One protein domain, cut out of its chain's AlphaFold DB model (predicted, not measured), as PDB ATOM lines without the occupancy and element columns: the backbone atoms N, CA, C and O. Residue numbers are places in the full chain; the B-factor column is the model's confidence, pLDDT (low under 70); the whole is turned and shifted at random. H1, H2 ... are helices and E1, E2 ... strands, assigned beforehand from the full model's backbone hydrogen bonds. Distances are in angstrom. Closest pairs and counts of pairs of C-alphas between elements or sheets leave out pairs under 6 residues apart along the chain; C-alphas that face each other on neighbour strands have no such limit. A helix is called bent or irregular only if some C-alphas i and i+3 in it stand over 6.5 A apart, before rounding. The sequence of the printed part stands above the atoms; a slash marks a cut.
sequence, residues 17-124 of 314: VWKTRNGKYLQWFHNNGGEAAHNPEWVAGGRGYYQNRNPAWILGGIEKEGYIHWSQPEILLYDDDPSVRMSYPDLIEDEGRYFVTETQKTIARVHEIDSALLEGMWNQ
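This is residues 17 to 124 of the 314 residues of an uncharacterized protein of Pyrinomonadaceae bacterium (UniProt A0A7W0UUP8). A strongly twisted antiparallel sheet of five strands, E1 to E5, has the helix H3 over one of its faces, and a smaller sheet of three strands, E6, E7 and E8, sits next to it with few contacts between the two. From the larger sheet the stretch between E2 and E3 reaches far out to two short helices, H1 and H2, and makes one end of a flat outline of 45 by 35 by 19 A. The 108 printed residues hold three named helices and eight named strands, in the order E1 E2 H1 H2 E3 E4 E5 E6 E7 E8 H3, and the class is mixed, helices and strands. The whole is only just compact, close to loose, with a radius of gyration of the C-alphas of 15.5 A.

Start with the longest strand, E3, residues 56 to 64: find C-alpha 56 at (351.166, 458.386, 348.513), from where it runs 26.1 A to C-alpha 64 at (325.480, 455.056, 345.110). Its sheet also holds E1, residues 17 to 19; E2, residues 25 to 29, 13.3 A long; E4, residues 67 to 70; and E5, residues 74 to 77. In the second sheet look for E6, residues 91 to 94, then E7, residues 97 to 104, 23.3 A long, and E8, residues 107 to 113, 18.9 A long. H3, residues 115 to 122, runs 10.7 A and ends at C-alpha 122 at (335.758, 448.765, 348.610). Between E2 and E3 come H1, residues 35 to 38, and H2, residues 40 to 46, which is irregular: C-alphas 42 and 45 are 8.2 A apart.

Begin at E3, which has three neighbours in its branched sheet. E2 lies on one side of it, beside residues 57 to 61, antiparallel at 150 degrees; look for N 57 and O 29, 2.8 A apart. On the other side lie E4, beside residues 60 to 64, and E5, beside residues 56 to 58. E3 and E4 form a hairpin, with N 64 and O 67 at 2.8 A, while E3 and E5 are antiparallel at 132 degrees, with N 56 and O 77 at 2.8 A. E1 forms a hairpin with E2, on the side of E2 away from E3, with N 18 and O 26 at 2.9 A. H3 is on this sheet at a height of 8.3 A, over E3 and slantwise to the strands, at 42 degrees to E3 on the local plane; their closest C-alphas, those of Gly 60 and Met 121, are 5.0 A apart. E6, E7 and E8 form a meander, each strand the antiparallel neighbour of the one before, with N 99 and O 92 at 2.8 A and N 111 and O 100 at 2.8 A. H3 is only just not on this sheet, with 4 pairs of C-alphas within 10 A; its closest C-alphas to E7 are those of Ser 115 and Tyr 98, 7.0 A apart. Between the two sheets, the closest C-alphas of E1 and E6 are those of Trp 18 and Leu 91, 7.2 A apart. H1 and H2 are close but not clearly touching, with Ala 37 and Val 43 as the closest C-alphas, 7.9 A apart, and neither is on a sheet. In H3 every O i to N i+4 pair is within hydrogen-bond range; in H2 it is 1 of 3, beside 2 of 4 O i to N i+3 pairs, and H1 is too short for an i+4 pair.

The two C-alphas farthest apart, those of Pro 40 and Glu 95, are 48.5 A apart. The printed part, residues 17 to 124, has no cut. Its one long link joins E5 to E6 over 13 residues, 78 to 90. The mean pLDDT of the printed part is 90.8, and it is under 70 at residues 40 to 48.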
ATOM      1  N   VAL A  17     341.331 460.391 339.707       97.56
ATOM      2  CA  VAL A  17     340.227 459.470 339.952       97.56
ATOM      3  C   VAL A  17     340.110 458.566 338.739       97.56
ATOM      4  O   VAL A  17     340.005 459.056 337.616       97.56
ATOM      5  N   TRP A  18     340.077 457.262 338.979       98.12
ATOM      6  CA  TRP A  18     339.854 456.257 337.950       98.12
ATOM      7  C   TRP A  18     338.585 455.475 338.265       98.12
ATOM      8  O   TRP A  18     338.335 455.127 339.421       98.12
ATOM      9  N   LYS A  19     337.796 455.185 337.230       97.75
ATOM     10  CA  LYS A  19     336.738 454.173 337.282       97.75
ATOM     11  C   LYS A  19     337.333 452.861 336.786       97.75
ATOM     12  O   LYS A  19     337.828 452.816 335.665       97.75
ATOM     13  N   THR A  20     337.297 451.829 337.617       97.62
ATOM     14  CA  THR A  20     337.818 450.500 337.285       97.62
ATOM     15  C   THR A  20     336.798 449.700 336.473       97.62
ATOM     16  O   THR A  20     335.594 449.974 336.526       97.62
ATOM     17  N   ARG A  21     337.242 448.670 335.739       96.56
ATOM     18  CA  ARG A  21     336.368 447.820 334.899       96.56
ATOM     19  C   ARG A  21     335.229 447.161 335.677       96.56
ATOM     20  O   ARG A  21     334.158 446.939 335.122       96.56
ATOM     21  N   ASN A  22     335.431 446.883 336.965       95.38
ATOM     22  CA  ASN A  22     334.401 446.342 337.861       95.38
ATOM     23  C   ASN A  22     333.375 447.397 338.344       95.38
ATOM     24  O   ASN A  22     332.569 447.107 339.226       95.38
ATOM     25  N   GLY A  23     333.411 448.620 337.804       96.50
ATOM     26  CA  GLY A  23     332.471 449.701 338.106       96.50
ATOM     27  C   GLY A  23     332.760 450.468 339.397       96.50
ATOM     28  O   GLY A  23     332.050 451.429 339.693       96.50
ATOM     29  N   LYS A  24     333.788 450.072 340.153       97.69
ATOM     30  CA  LYS A  24     334.239 450.766 341.362       97.69
ATOM     31  C   LYS A  24     335.210 451.897 340.997       97.69
ATOM     32  O   LYS A  24     335.526 452.125 339.830       97.69
ATOM     33  N   TYR A  25     335.643 452.656 341.996       98.25
ATOM     34  CA  TYR A  25     336.494 453.828 341.799       98.25
ATOM     35  C   TYR A  25     337.745 453.749 342.658       98.25
ATOM     36  O   TYR A  25     337.727 453.167 343.745       98.25
ATOM     37  N   LEU A  26     338.816 454.379 342.187       98.38
ATOM     38  CA  LEU A  26     340.044 454.604 342.935       98.38
ATOM     39  C   LEU A  26     340.419 456.080 342.860       98.38
ATOM     40  O   LEU A  26     340.271 456.698 341.807       98.38
ATOM     41  N   GLN A  27     340.918 456.637 343.960       97.88
ATOM     42  CA  GLN A  27     341.459 457.993 343.980       97.88
ATOM     43  C   GLN A  27     342.862 458.005 344.573       97.88
ATOM     44  O   GLN A  27     343.037 457.679 345.745       97.88
ATOM     45  N   TRP A  28     343.843 458.447 343.785       97.88
ATOM     46  CA  TRP A  28     345.186 458.757 344.269       97.88
ATOM     47  C   TRP A  28     345.242 460.157 344.864       97.88
ATOM     48  O   TRP A  28     344.736 461.122 344.277       97.88
ATOM     49  N   PHE A  29     345.929 460.288 345.995       96.62
ATOM     50  CA  PHE A  29     346.181 461.574 346.631       96.62
ATOM     51  C   PHE A  29     347.360 461.503 347.621       96.62
ATOM     52  O   PHE A  29     347.906 460.444 347.908       96.62
ATOM     53  N   HIS A  30     347.751 462.646 348.186       94.94
ATOM     54  CA  HIS A  30     348.619 462.712 349.365       94.94
ATOM     55  C   HIS A  30     347.812 463.218 350.558       94.94
ATOM     56  O   HIS A  30     347.262 464.313 350.478       94.94
ATOM     57  N   ASN A  31     347.748 462.440 351.641       94.69
ATOM     58  CA  ASN A  31     346.947 462.730 352.833       94.69
ATOM     59  C   ASN A  31     347.610 463.794 353.728       94.69
ATOM     60  O   ASN A  31     348.130 463.501 354.804       94.69
ATOM     61  N   ASN A  32     347.667 465.021 353.216       90.94
ATOM     62  CA  ASN A  32     348.285 466.192 353.828       90.94
ATOM     63  C   ASN A  32     347.584 467.451 353.287       90.94
ATOM     64  O   ASN A  32     347.324 467.530 352.095       90.94
ATOM     65  N   GLY A  33     347.273 468.437 354.120       89.06
ATOM     66  CA  GLY A  33     346.710 469.719 353.705       89.06
ATOM     67  C   GLY A  33     345.731 470.276 354.735       89.06
ATOM     68  O   GLY A  33     345.925 470.134 355.940       89.06
ATOM     69  N   GLY A  34     344.649 470.890 354.256       83.44
ATOM     70  CA  GLY A  34     343.627 471.506 355.108       83.44
ATOM     71  C   GLY A  34     344.010 472.901 355.608       83.44
ATOM     72  O   GLY A  34     345.023 473.465 355.200       83.44
ATOM     73  N   GLU A  35     343.190 473.469 356.493       79.69
ATOM     74  CA  GLU A  35     343.342 474.854 356.975       79.69
ATOM     75  C   GLU A  35     344.702 475.111 357.633       79.69
ATOM     76  O   GLU A  35     345.344 476.120 357.352       79.69
ATOM     77  N   ALA A  36     345.198 474.147 358.413       77.44
ATOM     78  CA  ALA A  36     346.519 474.200 359.037       77.44
ATOM     79  C   ALA A  36     347.681 474.336 358.029       77.44
ATOM     80  O   ALA A  36     348.782 474.752 358.396       77.44
ATOM     81  N   ALA A  37     347.468 473.995 356.754       72.25
ATOM     82  CA  ALA A  37     348.457 474.181 355.698       72.25
ATOM     83  C   ALA A  37     348.510 475.633 355.180       72.25
ATOM     84  O   ALA A  37     349.461 476.008 354.511       72.25
ATOM     85  N   HIS A  38     347.545 476.494 355.509       73.19
ATOM     86  CA  HIS A  38     347.560 477.907 355.104       73.19
ATOM     87  C   HIS A  38     348.262 478.836 356.110       73.19
ATOM     88  O   HIS A  38     348.282 480.051 355.915       73.19
ATOM     89  N   ASN A  39     348.875 478.283 357.162       71.06
ATOM     90  CA  ASN A  39     349.680 479.042 358.118       71.06
ATOM     91  C   ASN A  39     350.919 479.663 357.419       71.06
ATOM     92  O   ASN A  39     351.647 478.921 356.750       71.06
ATOM     93  N   PRO A  40     351.193 480.978 357.585       66.88
ATOM     94  CA  PRO A  40     352.366 481.676 357.042       66.88
ATOM     95  C   PRO A  40     353.701 480.943 357.208       66.88
ATOM     96  O   PRO A  40     354.513 480.973 356.286       66.88
ATOM     97  N   GLU A  41     353.919 480.240 358.324       63.88
ATOM     98  CA  GLU A  41     355.140 479.454 358.565       63.88
ATOM     99  C   GLU A  41     355.345 478.336 357.537       63.88
ATOM    100  O   GLU A  41     356.473 478.007 357.178       63.88
ATOM    101  N   TRP A  42     354.259 477.776 357.005       61.91
ATOM    102  CA  TRP A  42     354.310 476.731 355.988       61.91
ATOM    103  C   TRP A  42     354.455 477.299 354.573       61.91
ATOM    104  O   TRP A  42     355.081 476.698 353.697       61.91
ATOM    105  N   VAL A  43     353.897 478.486 354.339       59.97
ATOM    106  CA  VAL A  43     354.013 479.191 353.056       59.97
ATOM    107  C   VAL A  43     355.313 479.988 352.937       59.97
ATOM    108  O   VAL A  43     355.643 480.434 351.836       59.97
ATOM    109  N   ALA A  44     356.067 480.144 354.029       53.47
ATOM    110  CA  ALA A  44     357.339 480.850 354.055       53.47
ATOM    111  C   ALA A  44     358.317 480.234 353.037       53.47
ATOM    112  O   ALA A  44     358.682 479.060 353.095       53.47
ATOM    113  N   GLY A  45     358.692 481.025 352.029       59.16
ATOM    114  CA  GLY A  45     359.546 480.584 350.920       59.16
ATOM    115  C   GLY A  45     358.842 479.766 349.826       59.16
ATOM    116  O   GLY A  45     359.520 479.225 348.954       59.16
ATOM    117  N   GLY A  46     357.508 479.645 349.844       60.62
ATOM    118  CA  GLY A  46     356.696 479.060 348.764       60.62
ATOM    119  C   GLY A  46     356.862 477.551 348.541       60.62
ATOM    120  O   GLY A  46     356.341 477.015 347.560       60.62
ATOM    121  N   ARG A  47     357.592 476.848 349.422       63.59
ATOM    122  CA  ARG A  47     357.968 475.434 349.241       63.59
ATOM    123  C   ARG A  47     357.191 474.437 350.105       63.59
ATOM    124  O   ARG A  47     357.200 473.257 349.753       63.59
ATOM    125  N   GLY A  48     356.489 474.871 351.159       67.69
ATOM    126  CA  GLY A  48     355.746 473.972 352.061       67.69
ATOM    127  C   GLY A  48     354.695 473.121 351.350       67.69
ATOM    128  O   GLY A  48     354.628 471.917 351.590       67.69
ATOM    129  N   TYR A  49     354.011 473.682 350.340       70.94
ATOM    130  CA  TYR A  49     353.072 472.952 349.471       70.94
ATOM    131  C   TYR A  49     353.651 471.683 348.845       70.94
ATOM    132  O   TYR A  49     352.894 470.798 348.442       70.94
ATOM    133  N   TYR A  50     354.975 471.595 348.713       75.38
ATOM    134  CA  TYR A  50     355.667 470.486 348.072       75.38
ATOM    135  C   TYR A  50     356.319 469.501 349.047       75.38
ATOM    136  O   TYR A  50     357.024 468.605 348.583       75.38
ATOM    137  N   GLN A  51     356.102 469.645 350.354       80.75
ATOM    138  CA  GLN A  51     356.605 468.733 351.387       80.75
ATOM    139  C   GLN A  51     355.565 467.660 351.752       80.75
ATOM    140  O   GLN A  51     354.387 467.786 351.416       80.75
ATOM    141  N   ASN A  52     356.013 466.596 352.429       85.75
ATOM    142  CA  ASN A  52     355.167 465.527 352.981       85.75
ATOM    143  C   ASN A  52     354.207 464.907 351.941       85.75
ATOM    144  O   ASN A  52     353.009 464.763 352.181       85.75
ATOM    145  N   ARG A  53     354.750 464.571 350.759       90.06
ATOM    146  CA  ARG A  53     354.079 463.805 349.681       90.06
ATOM    147  C   ARG A  53     354.565 462.355 349.596       90.06
ATOM    148  O   ARG A  53     354.399 461.690 348.579       90.06
ATOM    149  N   ASN A  54     355.199 461.903 350.666       94.00
ATOM    150  CA  ASN A  54     355.598 460.532 350.894       94.00
ATOM    151  C   ASN A  54     355.120 460.178 352.312       94.00
ATOM    152  O   ASN A  54     355.604 460.791 353.276       94.00
ATOM    153  N   PRO A  55     354.144 459.267 352.458       96.25
ATOM    154  CA  PRO A  55     353.636 458.354 351.423       96.25
ATOM    155  C   PRO A  55     352.619 458.964 350.435       96.25
ATOM    156  O   PRO A  55     352.081 460.059 350.639       96.25
ATOM    157  N   ALA A  56     352.349 458.228 349.354       96.81
ATOM    158  CA  ALA A  56     351.166 458.386 348.513       96.81
ATOM    159  C   ALA A  56     350.045 457.454 348.991       96.81
ATOM    160  O   ALA A  56     350.287 456.319 349.408       96.81
ATOM    161  N   TRP A  57     348.817 457.951 348.923       98.12
ATOM    162  CA  TRP A  57     347.634 457.315 349.483       98.12
ATOM    163  C   TRP A  57     346.605 457.020 348.399       98.12
ATOM    164  O   TRP A  57     346.568 457.677 347.353       98.12
ATOM    165  N   ILE A  58     345.732 456.061 348.687       98.44
ATOM    166  CA  ILE A  58     344.628 455.675 347.815       98.44
ATOM    167  C   ILE A  58     343.318 455.538 348.597       98.44
ATOM    168  O   ILE A  58     343.315 455.197 349.781       98.44
ATOM    169  N   LEU A  59     342.205 455.827 347.927       98.06
ATOM    170  CA  LEU A  59     340.841 455.584 348.397       98.06
ATOM    171  C   LEU A  59     340.129 454.637 347.434       98.06
ATOM    172  O   LEU A  59     340.282 454.774 346.221       98.06
ATOM    173  N   GLY A  60     339.297 453.744 347.969       98.19
ATOM    174  CA  GLY A  60     338.325 452.974 347.197       98.19
ATOM    175  C   GLY A  60     336.961 453.660 347.214       98.19
ATOM    176  O   GLY A  60     336.494 454.080 348.269       98.19
ATOM    177  N   GLY A  61     336.317 453.792 346.059       97.62
ATOM    178  CA  GLY A  61     335.011 454.428 345.911       97.62
ATOM    179  C   GLY A  61     333.945 453.470 345.389       97.62
ATOM    180  O   GLY A  61     334.202 452.682 344.479       97.62
ATOM    181  N   ILE A  62     332.738 453.565 345.948       97.25
ATOM    182  CA  ILE A  62     331.532 452.897 345.443       97.25
ATOM    183  C   ILE A  62     330.506 453.965 345.083       97.25
ATOM    184  O   ILE A  62     330.160 454.800 345.918       97.25
ATOM    185  N   GLU A  63     330.007 453.930 343.853       95.56
ATOM    186  CA  GLU A  63     328.933 454.814 343.409       95.56
ATOM    187  C   GLU A  63     327.579 454.342 343.963       95.56
ATOM    188  O   GLU A  63     327.202 453.180 343.813       95.56
ATOM    189  N   LYS A  64     326.851 455.246 344.624       93.56
ATOM    190  CA  LYS A  64     325.480 455.056 345.110       93.56
ATOM    191  C   LYS A  64     324.702 456.341 344.858       93.56
ATOM    192  O   LYS A  64     325.180 457.420 345.191       93.56
ATOM    193  N   GLU A  65     323.525 456.222 344.248       92.94
ATOM    194  CA  GLU A  65     322.613 457.356 344.010       92.94
ATOM    195  C   GLU A  65     323.276 458.544 343.278       92.94
ATOM    196  O   GLU A  65     323.002 459.704 343.566       92.94
ATOM    197  N   GLY A  66     324.178 458.258 342.330       92.88
ATOM    198  CA  GLY A  66     324.901 459.279 341.560       92.88
ATOM    199  C   GLY A  66     326.065 459.945 342.304       92.88
ATOM    200  O   GLY A  66     326.661 460.889 341.787       92.88
ATOM    201  N   TYR A  67     326.422 459.455 343.494       94.75
ATOM    202  CA  TYR A  67     327.552 459.942 344.275       94.75
ATOM    203  C   TYR A  67     328.565 458.839 344.573       94.75
ATOM    204  O   TYR A  67     328.204 457.699 344.847       94.75
ATOM    205  N   ILE A  68     329.854 459.185 344.607       95.19
ATOM    206  CA  ILE A  68     330.902 458.247 345.021       95.19
ATOM    207  C   ILE A  68     331.089 458.327 346.539       95.19
ATOM    208  O   ILE A  68     331.410 459.379 347.094       95.19
ATOM    209  N   HIS A  69     330.915 457.190 347.205       95.62
ATOM    210  CA  HIS A  69     331.222 456.996 348.616       95.62
ATOM    211  C   HIS A  69     332.628 456.422 348.740       95.62
ATOM    212  O   HIS A  69     332.879 455.288 348.334       95.62
ATOM    213  N   TRP A  70     333.532 457.207 349.311       97.56
ATOM    214  CA  TRP A  70     334.935 456.853 349.475       97.56
ATOM    215  C   TRP A  70     335.194 456.193 350.836       97.56
ATOM    216  O   TRP A  70     334.682 456.636 351.879       97.56
ATOM    217  N   SER A  71     336.032 455.159 350.812       98.06
ATOM    218  CA  SER A  71     336.574 454.447 351.969       98.06
ATOM    219  C   SER A  71     337.390 455.376 352.879       98.06
ATOM    220  O   SER A  71     337.662 456.525 352.543       98.06
ATOM    221  N   GLN A  72     337.810 454.902 354.049       98.00
ATOM    222  CA  GLN A  72     339.005 455.435 354.705       98.00
ATOM    223  C   GLN A  72     340.242 455.062 353.865       98.00
ATOM    224  O   GLN A  72     340.236 453.992 353.241       98.00
ATOM    225  N   PRO A  73     341.276 455.918 353.806       97.56
ATOM    226  CA  PRO A  73     342.382 455.733 352.880       97.56
ATOM    227  C   PRO A  73     343.412 454.719 353.383       97.56
ATOM    228  O   PRO A  73     343.550 454.474 354.584       97.56
ATOM    229  N   GLU A  74     344.180 454.190 352.439       98.56
ATOM    230  CA  GLU A  74     345.332 453.318 352.669       98.56
ATOM    231  C   GLU A  74     346.601 453.975 352.113       98.56
ATOM    232  O   GLU A  74     346.539 454.758 351.158       98.56
ATOM    233  N   ILE A  75     347.761 453.640 352.679       98.31
ATOM    234  CA  ILE A  75     349.052 453.933 352.043       98.31
ATOM    235  C   ILE A  75     349.201 452.989 350.848       98.31
ATOM    236  O   ILE A  75     349.077 451.776 351.003       98.31
ATOM    237  N   LEU A  76     349.465 453.544 349.661       97.88
ATOM    238  CA  LEU A  76     349.687 452.754 348.449       97.88
ATOM    239  C   LEU A  76     351.172 452.594 348.146       97.88
ATOM    240  O   LEU A  76     351.643 451.480 347.955       97.88
ATOM    241  N   LEU A  77     351.896 453.715 348.098       96.88
ATOM    242  CA  LEU A  77     353.325 453.754 347.801       96.88
ATOM    243  C   LEU A  77     354.046 454.656 348.793       96.88
ATOM    244  O   LEU A  77     353.502 455.652 349.280       96.88
ATOM    245  N   TYR A  78     355.299 454.323 349.049       96.12
ATOM    246  CA  TYR A  78     356.219 455.123 349.835       96.12
ATOM    247  C   TYR A  78     357.642 454.894 349.332       96.12
ATOM    248  O   TYR A  78     357.919 453.926 348.625       96.12
ATOM    249  N   ASP A  79     358.526 455.798 349.725       95.00
ATOM    250  CA  ASP A  79     359.971 455.658 349.563       95.00
ATOM    251  C   ASP A  79     360.623 455.781 350.948       95.00
ATOM    252  O   ASP A  79     360.092 456.481 351.820       95.00
ATOM    253  N   ASP A  80     361.749 455.105 351.159       93.88
ATOM    254  CA  ASP A  80     362.483 455.158 352.426       93.88
ATOM    255  C   ASP A  80     363.071 456.550 352.694       93.88
ATOM    256  O   ASP A  80     363.210 456.939 353.858       93.88
ATOM    257  N   ASP A  81     363.383 457.326 351.647       92.94
ATOM    258  CA  ASP A  81     363.739 458.738 351.768       92.94
ATOM    259  C   ASP A  81     362.466 459.616 351.766       92.94
ATOM    260  O   ASP A  81     361.809 459.790 350.732       92.94
ATOM    261  N   PRO A  82     362.119 460.275 352.892       91.44
ATOM    262  CA  PRO A  82     360.945 461.146 352.972       91.44
ATOM    263  C   PRO A  82     360.988 462.353 352.019       91.44
ATOM    264  O   PRO A  82     359.961 463.000 351.797       91.44
ATOM    265  N   SER A  83     362.166 462.690 351.479       89.25
ATOM    266  CA  SER A  83     362.360 463.769 350.508       89.25
ATOM    267  C   SER A  83     361.926 463.382 349.087       89.25
ATOM    268  O   SER A  83     361.616 464.261 348.264       89.25
ATOM    269  N   VAL A  84     361.857 462.078 348.804       90.88
ATOM    270  CA  VAL A  84     361.356 461.529 347.546       90.88
ATOM    271  C   VAL A  84     359.852 461.739 347.466       90.88
ATOM    272  O   VAL A  84     359.119 461.606 348.440       90.88
ATOM    273  N   ARG A  85     359.379 462.146 346.287       88.94
ATOM    274  CA  ARG A  85     357.979 462.501 346.043       88.94
ATOM    275  C   ARG A  85     357.538 461.834 344.755       88.94
ATOM    276  O   ARG A  85     358.027 462.209 343.691       88.94
ATOM    277  N   MET A  86     356.631 460.878 344.886       91.25
ATOM    278  CA  MET A  86     356.022 460.151 343.772       91.25
ATOM    279  C   MET A  86     354.799 460.940 343.303       91.25
ATOM    280  O   MET A  86     354.041 461.451 344.132       91.25
ATOM    281  N   SER A  87     354.620 461.100 341.997       90.44
ATOM    282  CA  SER A  87     353.507 461.873 341.435       90.44
ATOM    283  C   SER A  87     353.228 461.467 339.988       90.44
ATOM    284  O   SER A  87     353.972 460.693 339.394       90.44
ATOM    285  N   TYR A  88     352.162 462.035 339.418       92.94
ATOM    286  CA  TYR A  88     351.665 461.731 338.071       92.94
ATOM    287  C   TYR A  88     351.409 460.238 337.866       92.94
ATOM    288  O   TYR A  88     352.000 459.635 336.971       92.94
ATOM    289  N   PRO A  89     350.574 459.638 338.729       95.81
ATOM    290  CA  PRO A  89     350.213 458.253 338.555       95.81
ATOM    291  C   PRO A  89     349.266 458.071 337.377       95.81
ATOM    292  O   PRO A  89     348.482 458.965 337.052       95.81
ATOM    293  N   ASP A  90     349.279 456.868 336.826       96.44
ATOM    294  CA  ASP A  90     348.196 456.345 336.008       96.44
ATOM    295  C   ASP A  90     347.853 454.915 336.434       96.44
ATOM    296  O   ASP A  90     348.673 454.235 337.056       96.44
ATOM    297  N   LEU A  91     346.638 454.469 336.124       97.62
ATOM    298  CA  LEU A  91     346.140 453.147 336.489       97.62
ATOM    299  C   LEU A  91     346.074 452.246 335.256       97.62
ATOM    300  O   LEU A  91     345.483 452.605 334.241       97.62
ATOM    301  N   ILE A  92     346.621 451.040 335.378       97.81
ATOM    302  CA  ILE A  92     346.551 450.000 334.353       97.81
ATOM    303  C   ILE A  92     345.769 448.816 334.922       97.81
ATOM    304  O   ILE A  92     346.073 448.317 336.006       97.81
ATOM    305  N   GLU A  93     344.772 448.357 334.170       97.88
ATOM    306  CA  GLU A  93     344.054 447.108 334.427       97.88
ATOM    307  C   GLU A  93     344.409 446.096 333.340       97.88
ATOM    308  O   GLU A  93     344.120 446.327 332.160       97.88
ATOM    309  N   ASP A  94     344.989 444.968 333.740       96.88
ATOM    310  CA  ASP A  94     345.396 443.903 332.825       96.88
ATOM    311  C   ASP A  94     345.086 442.530 333.422       96.88
ATOM    312  O   ASP A  94     345.461 442.245 334.553       96.88
ATOM    313  N   GLU A  95     344.332 441.708 332.691       94.62
ATOM    314  CA  GLU A  95     343.935 440.347 333.103       94.62
ATOM    315  C   GLU A  95     343.401 440.220 334.554       94.62
ATOM    316  O   GLU A  95     343.638 439.235 335.248       94.62
ATOM    317  N   GLY A  96     342.662 441.228 335.034       91.31
ATOM    318  CA  GLY A  96     342.109 441.256 336.399       91.31
ATOM    319  C   GLY A  96     343.092 441.711 337.486       91.31
ATOM    320  O   GLY A  96     342.741 441.716 338.665       91.31
ATOM    321  N   ARG A  97     344.301 442.119 337.099       97.38
ATOM    322  CA  ARG A  97     345.329 442.714 337.956       97.38
ATOM    323  C   ARG A  97     345.324 444.232 337.803       97.38
ATOM    324  O   ARG A  97     344.923 444.771 336.769       97.38
ATOM    325  N   TYR A  98     345.792 444.908 338.844       98.25
ATOM    326  CA  TYR A  98     345.850 446.362 338.923       98.25
ATOM    327  C   TYR A  98     347.296 446.799 339.061       98.25
ATOM    328  O   TYR A  98     348.024 446.273 339.900       98.25
ATOM    329  N   PHE A  99     347.697 447.793 338.283       98.38
ATOM    330  CA  PHE A  99     349.015 448.397 338.383       98.38
ATOM    331  C   PHE A  99     348.878 449.908 338.453       98.38
ATOM    332  O   PHE A  99     348.008 450.490 337.810       98.38
ATOM    333  N   VAL A 100     349.764 450.542 339.210       97.75
ATOM    334  CA  VAL A 100     349.913 451.993 339.230       97.75
ATOM    335  C   VAL A 100     351.277 452.359 338.684       97.75
ATOM    336  O   VAL A 100     352.293 451.757 339.039       97.75
ATOM    337  N   THR A 101     351.302 453.341 337.798       96.25
ATOM    338  CA  THR A 101     352.547 453.973 337.381       96.25
ATOM    339  C   THR A 101     352.850 455.142 338.308       96.25
ATOM    340  O   THR A 101     351.951 455.709 338.923       96.25
ATOM    341  N   GLU A 102     354.115 455.510 338.447       93.69
ATOM    342  CA  GLU A 102     354.493 456.767 339.087       93.69
ATOM    343  C   GLU A 102     355.691 457.380 338.377       93.69
ATOM    344  O   GLU A 102     356.477 456.677 337.734       93.69
ATOM    345  N   THR A 103     355.826 458.699 338.501       89.38
ATOM    346  CA  THR A 103     357.038 459.404 338.107       89.38
ATOM    347  C   THR A 103     357.652 460.157 339.280       89.38
ATOM    348  O   THR A 103     356.997 460.908 340.015       89.38
ATOM    349  N   GLN A 104     358.972 460.052 339.364       83.75
ATOM    350  CA  GLN A 104     359.819 460.828 340.249       83.75
ATOM    351  C   GLN A 104     360.764 461.675 339.394       83.75
ATOM    352  O   GLN A 104     361.950 461.376 339.239       83.75
ATOM    353  N   LYS A 105     360.225 462.759 338.826       81.94
ATOM    354  CA  LYS A 105     360.900 463.628 337.847       81.94
ATOM    355  C   LYS A 105     361.338 462.867 336.586       81.94
ATOM    356  O   LYS A 105     360.640 462.923 335.587       81.94
ATOM    357  N   THR A 106     362.486 462.197 336.626       84.62
ATOM    358  CA  THR A 106     363.135 461.550 335.473       84.62
ATOM    359  C   THR A 106     363.035 460.029 335.493       84.62
ATOM    360  O   THR A 106     363.433 459.392 334.525       84.62
ATOM    361  N   ILE A 107     362.547 459.440 336.587       88.62
ATOM    362  CA  ILE A 107     362.366 457.992 336.719       88.62
ATOM    363  C   ILE A 107     360.873 457.695 336.666       88.62
ATOM    364  O   ILE A 107     360.103 458.343 337.373       88.62
ATOM    365  N   ALA A 108     360.489 456.725 335.839       92.06
ATOM    366  CA  ALA A 108     359.145 456.166 335.796       92.06
ATOM    367  C   ALA A 108     359.182 454.721 336.301       92.06
ATOM    368  O   ALA A 108     360.102 453.970 335.962       92.06
ATOM    369  N   ARG A 109     358.194 454.337 337.107       94.69
ATOM    370  CA  ARG A 109     358.057 452.981 337.651       94.69
ATOM    371  C   ARG A 109     356.634 452.476 337.465       94.69
ATOM    372  O   ARG A 109     355.703 453.264 337.313       94.69
ATOM    373  N   VAL A 110     356.486 451.156 337.478       96.75
ATOM    374  CA  VAL A 110     355.197 450.460 337.463       96.75
ATOM    375  C   VAL A 110     355.167 449.526 338.661       96.75
ATOM    376  O   VAL A 110     356.112 448.768 338.882       96.75
ATOM    377  N   HIS A 111     354.089 449.593 339.431       97.50
ATOM    378  CA  HIS A 111     353.893 448.814 340.642       97.50
ATOM    379  C   HIS A 111     352.605 448.021 340.512       97.50
ATOM    380  O   HIS A 111     351.546 448.597 340.273       97.50
ATOM    381  N   GLU A 112     352.679 446.709 340.694       98.19
ATOM    382  CA  GLU A 112     351.474 445.914 340.891       98.19
ATOM    383  C   GLU A 112     350.846 446.253 342.246       98.19
ATOM    384  O   GLU A 112     351.538 446.351 343.260       98.19
ATOM    385  N   ILE A 113     349.529 446.436 342.255       98.06
ATOM    386  CA  ILE A 113     348.751 446.676 343.462       98.06
ATOM    387  C   ILE A 113     348.194 445.341 343.943       98.06
ATOM    388  O   ILE A 113     347.516 444.632 343.198       98.06
ATOM    389  N   ASP A 114     348.410 445.027 345.220       96.81
ATOM    390  CA  ASP A 114     347.754 443.887 345.852       96.81
ATOM    391  C   ASP A 114     346.226 444.052 345.787       96.81
ATOM    392  O   ASP A 114     345.647 444.934 346.427       96.81
ATOM    393  N   SER A 115     345.564 443.167 345.041       95.81
ATOM    394  CA  SER A 115     344.103 443.138 344.902       95.81
ATOM    395  C   SER A 115     343.363 443.118 346.246       95.81
ATOM    396  O   SER A 115     342.316 443.752 346.382       95.81
ATOM    397  N   ALA A 116     343.927 442.486 347.281       96.56
ATOM    398  CA  ALA A 116     343.318 442.448 348.604       96.56
ATOM    399  C   ALA A 116     343.312 443.826 349.294       96.56
ATOM    400  O   ALA A 116     342.527 444.040 350.220       96.56
ATOM    401  N   LEU A 117     344.191 444.759 348.900       98.00
ATOM    402  CA  LEU A 117     344.161 446.145 349.382       98.00
ATOM    403  C   LEU A 117     342.924 446.858 348.828       98.00
ATOM    404  O   LEU A 117     342.175 447.484 349.579       98.00
ATOM    405  N   LEU A 118     342.689 446.713 347.521       98.06
ATOM    406  CA  LEU A 118     341.576 447.347 346.819       98.06
ATOM    407  C   LEU A 118     340.231 446.781 347.277       98.06
ATOM    408  O   LEU A 118     339.334 447.539 347.645       98.06
ATOM    409  N   GLU A 119     340.117 445.453 347.343       97.69
ATOM    410  CA  GLU A 119     338.908 444.797 347.845       97.69
ATOM    411  C   GLU A 119     338.635 445.143 349.311       97.69
ATOM    412  O   GLU A 119     337.485 445.374 349.680       97.69
ATOM    413  N   GLY A 120     339.679 445.284 350.136       97.94
ATOM    414  CA  GLY A 120     339.549 445.784 351.504       97.94
ATOM    415  C   GLY A 120     338.899 447.168 351.564       97.94
ATOM    416  O   GLY A 120     337.915 447.342 352.285       97.94
ATOM    417  N   MET A 121     339.396 448.127 350.774       98.12
ATOM    418  CA  MET A 121     338.857 449.491 350.733       98.12
ATOM    419  C   MET A 121     337.411 449.529 350.241       98.12
ATOM    420  O   MET A 121     336.564 450.175 350.861       98.12
ATOM    421  N   TRP A 122     337.111 448.819 349.154       98.12
ATOM    422  CA  TRP A 122     335.758 448.765 348.610       98.12
ATOM    423  C   TRP A 122     334.777 448.083 349.570       98.12
ATOM    424  O   TRP A 122     333.619 448.479 349.646       98.12
ATOM    425  N   ASN A 123     335.232 447.123 350.373       97.44
ATOM    426  CA  ASN A 123     334.372 446.393 351.300       97.44
ATOM    427  C   ASN A 123     334.230 447.042 352.694       97.44
ATOM    428  O   ASN A 123     333.526 446.504 353.549       97.44
ATOM    429  N   GLN A 124     334.854 448.196 352.968       96.25
ATOM    430  CA  GLN A 124     334.849 448.800 354.317       96.25
ATOM    431  C   GLN A 124     333.444 449.058 354.893       96.25
ATOM    432  O   GLN A 124     333.265 449.053 356.111       96.25
TER     433      GLN A 124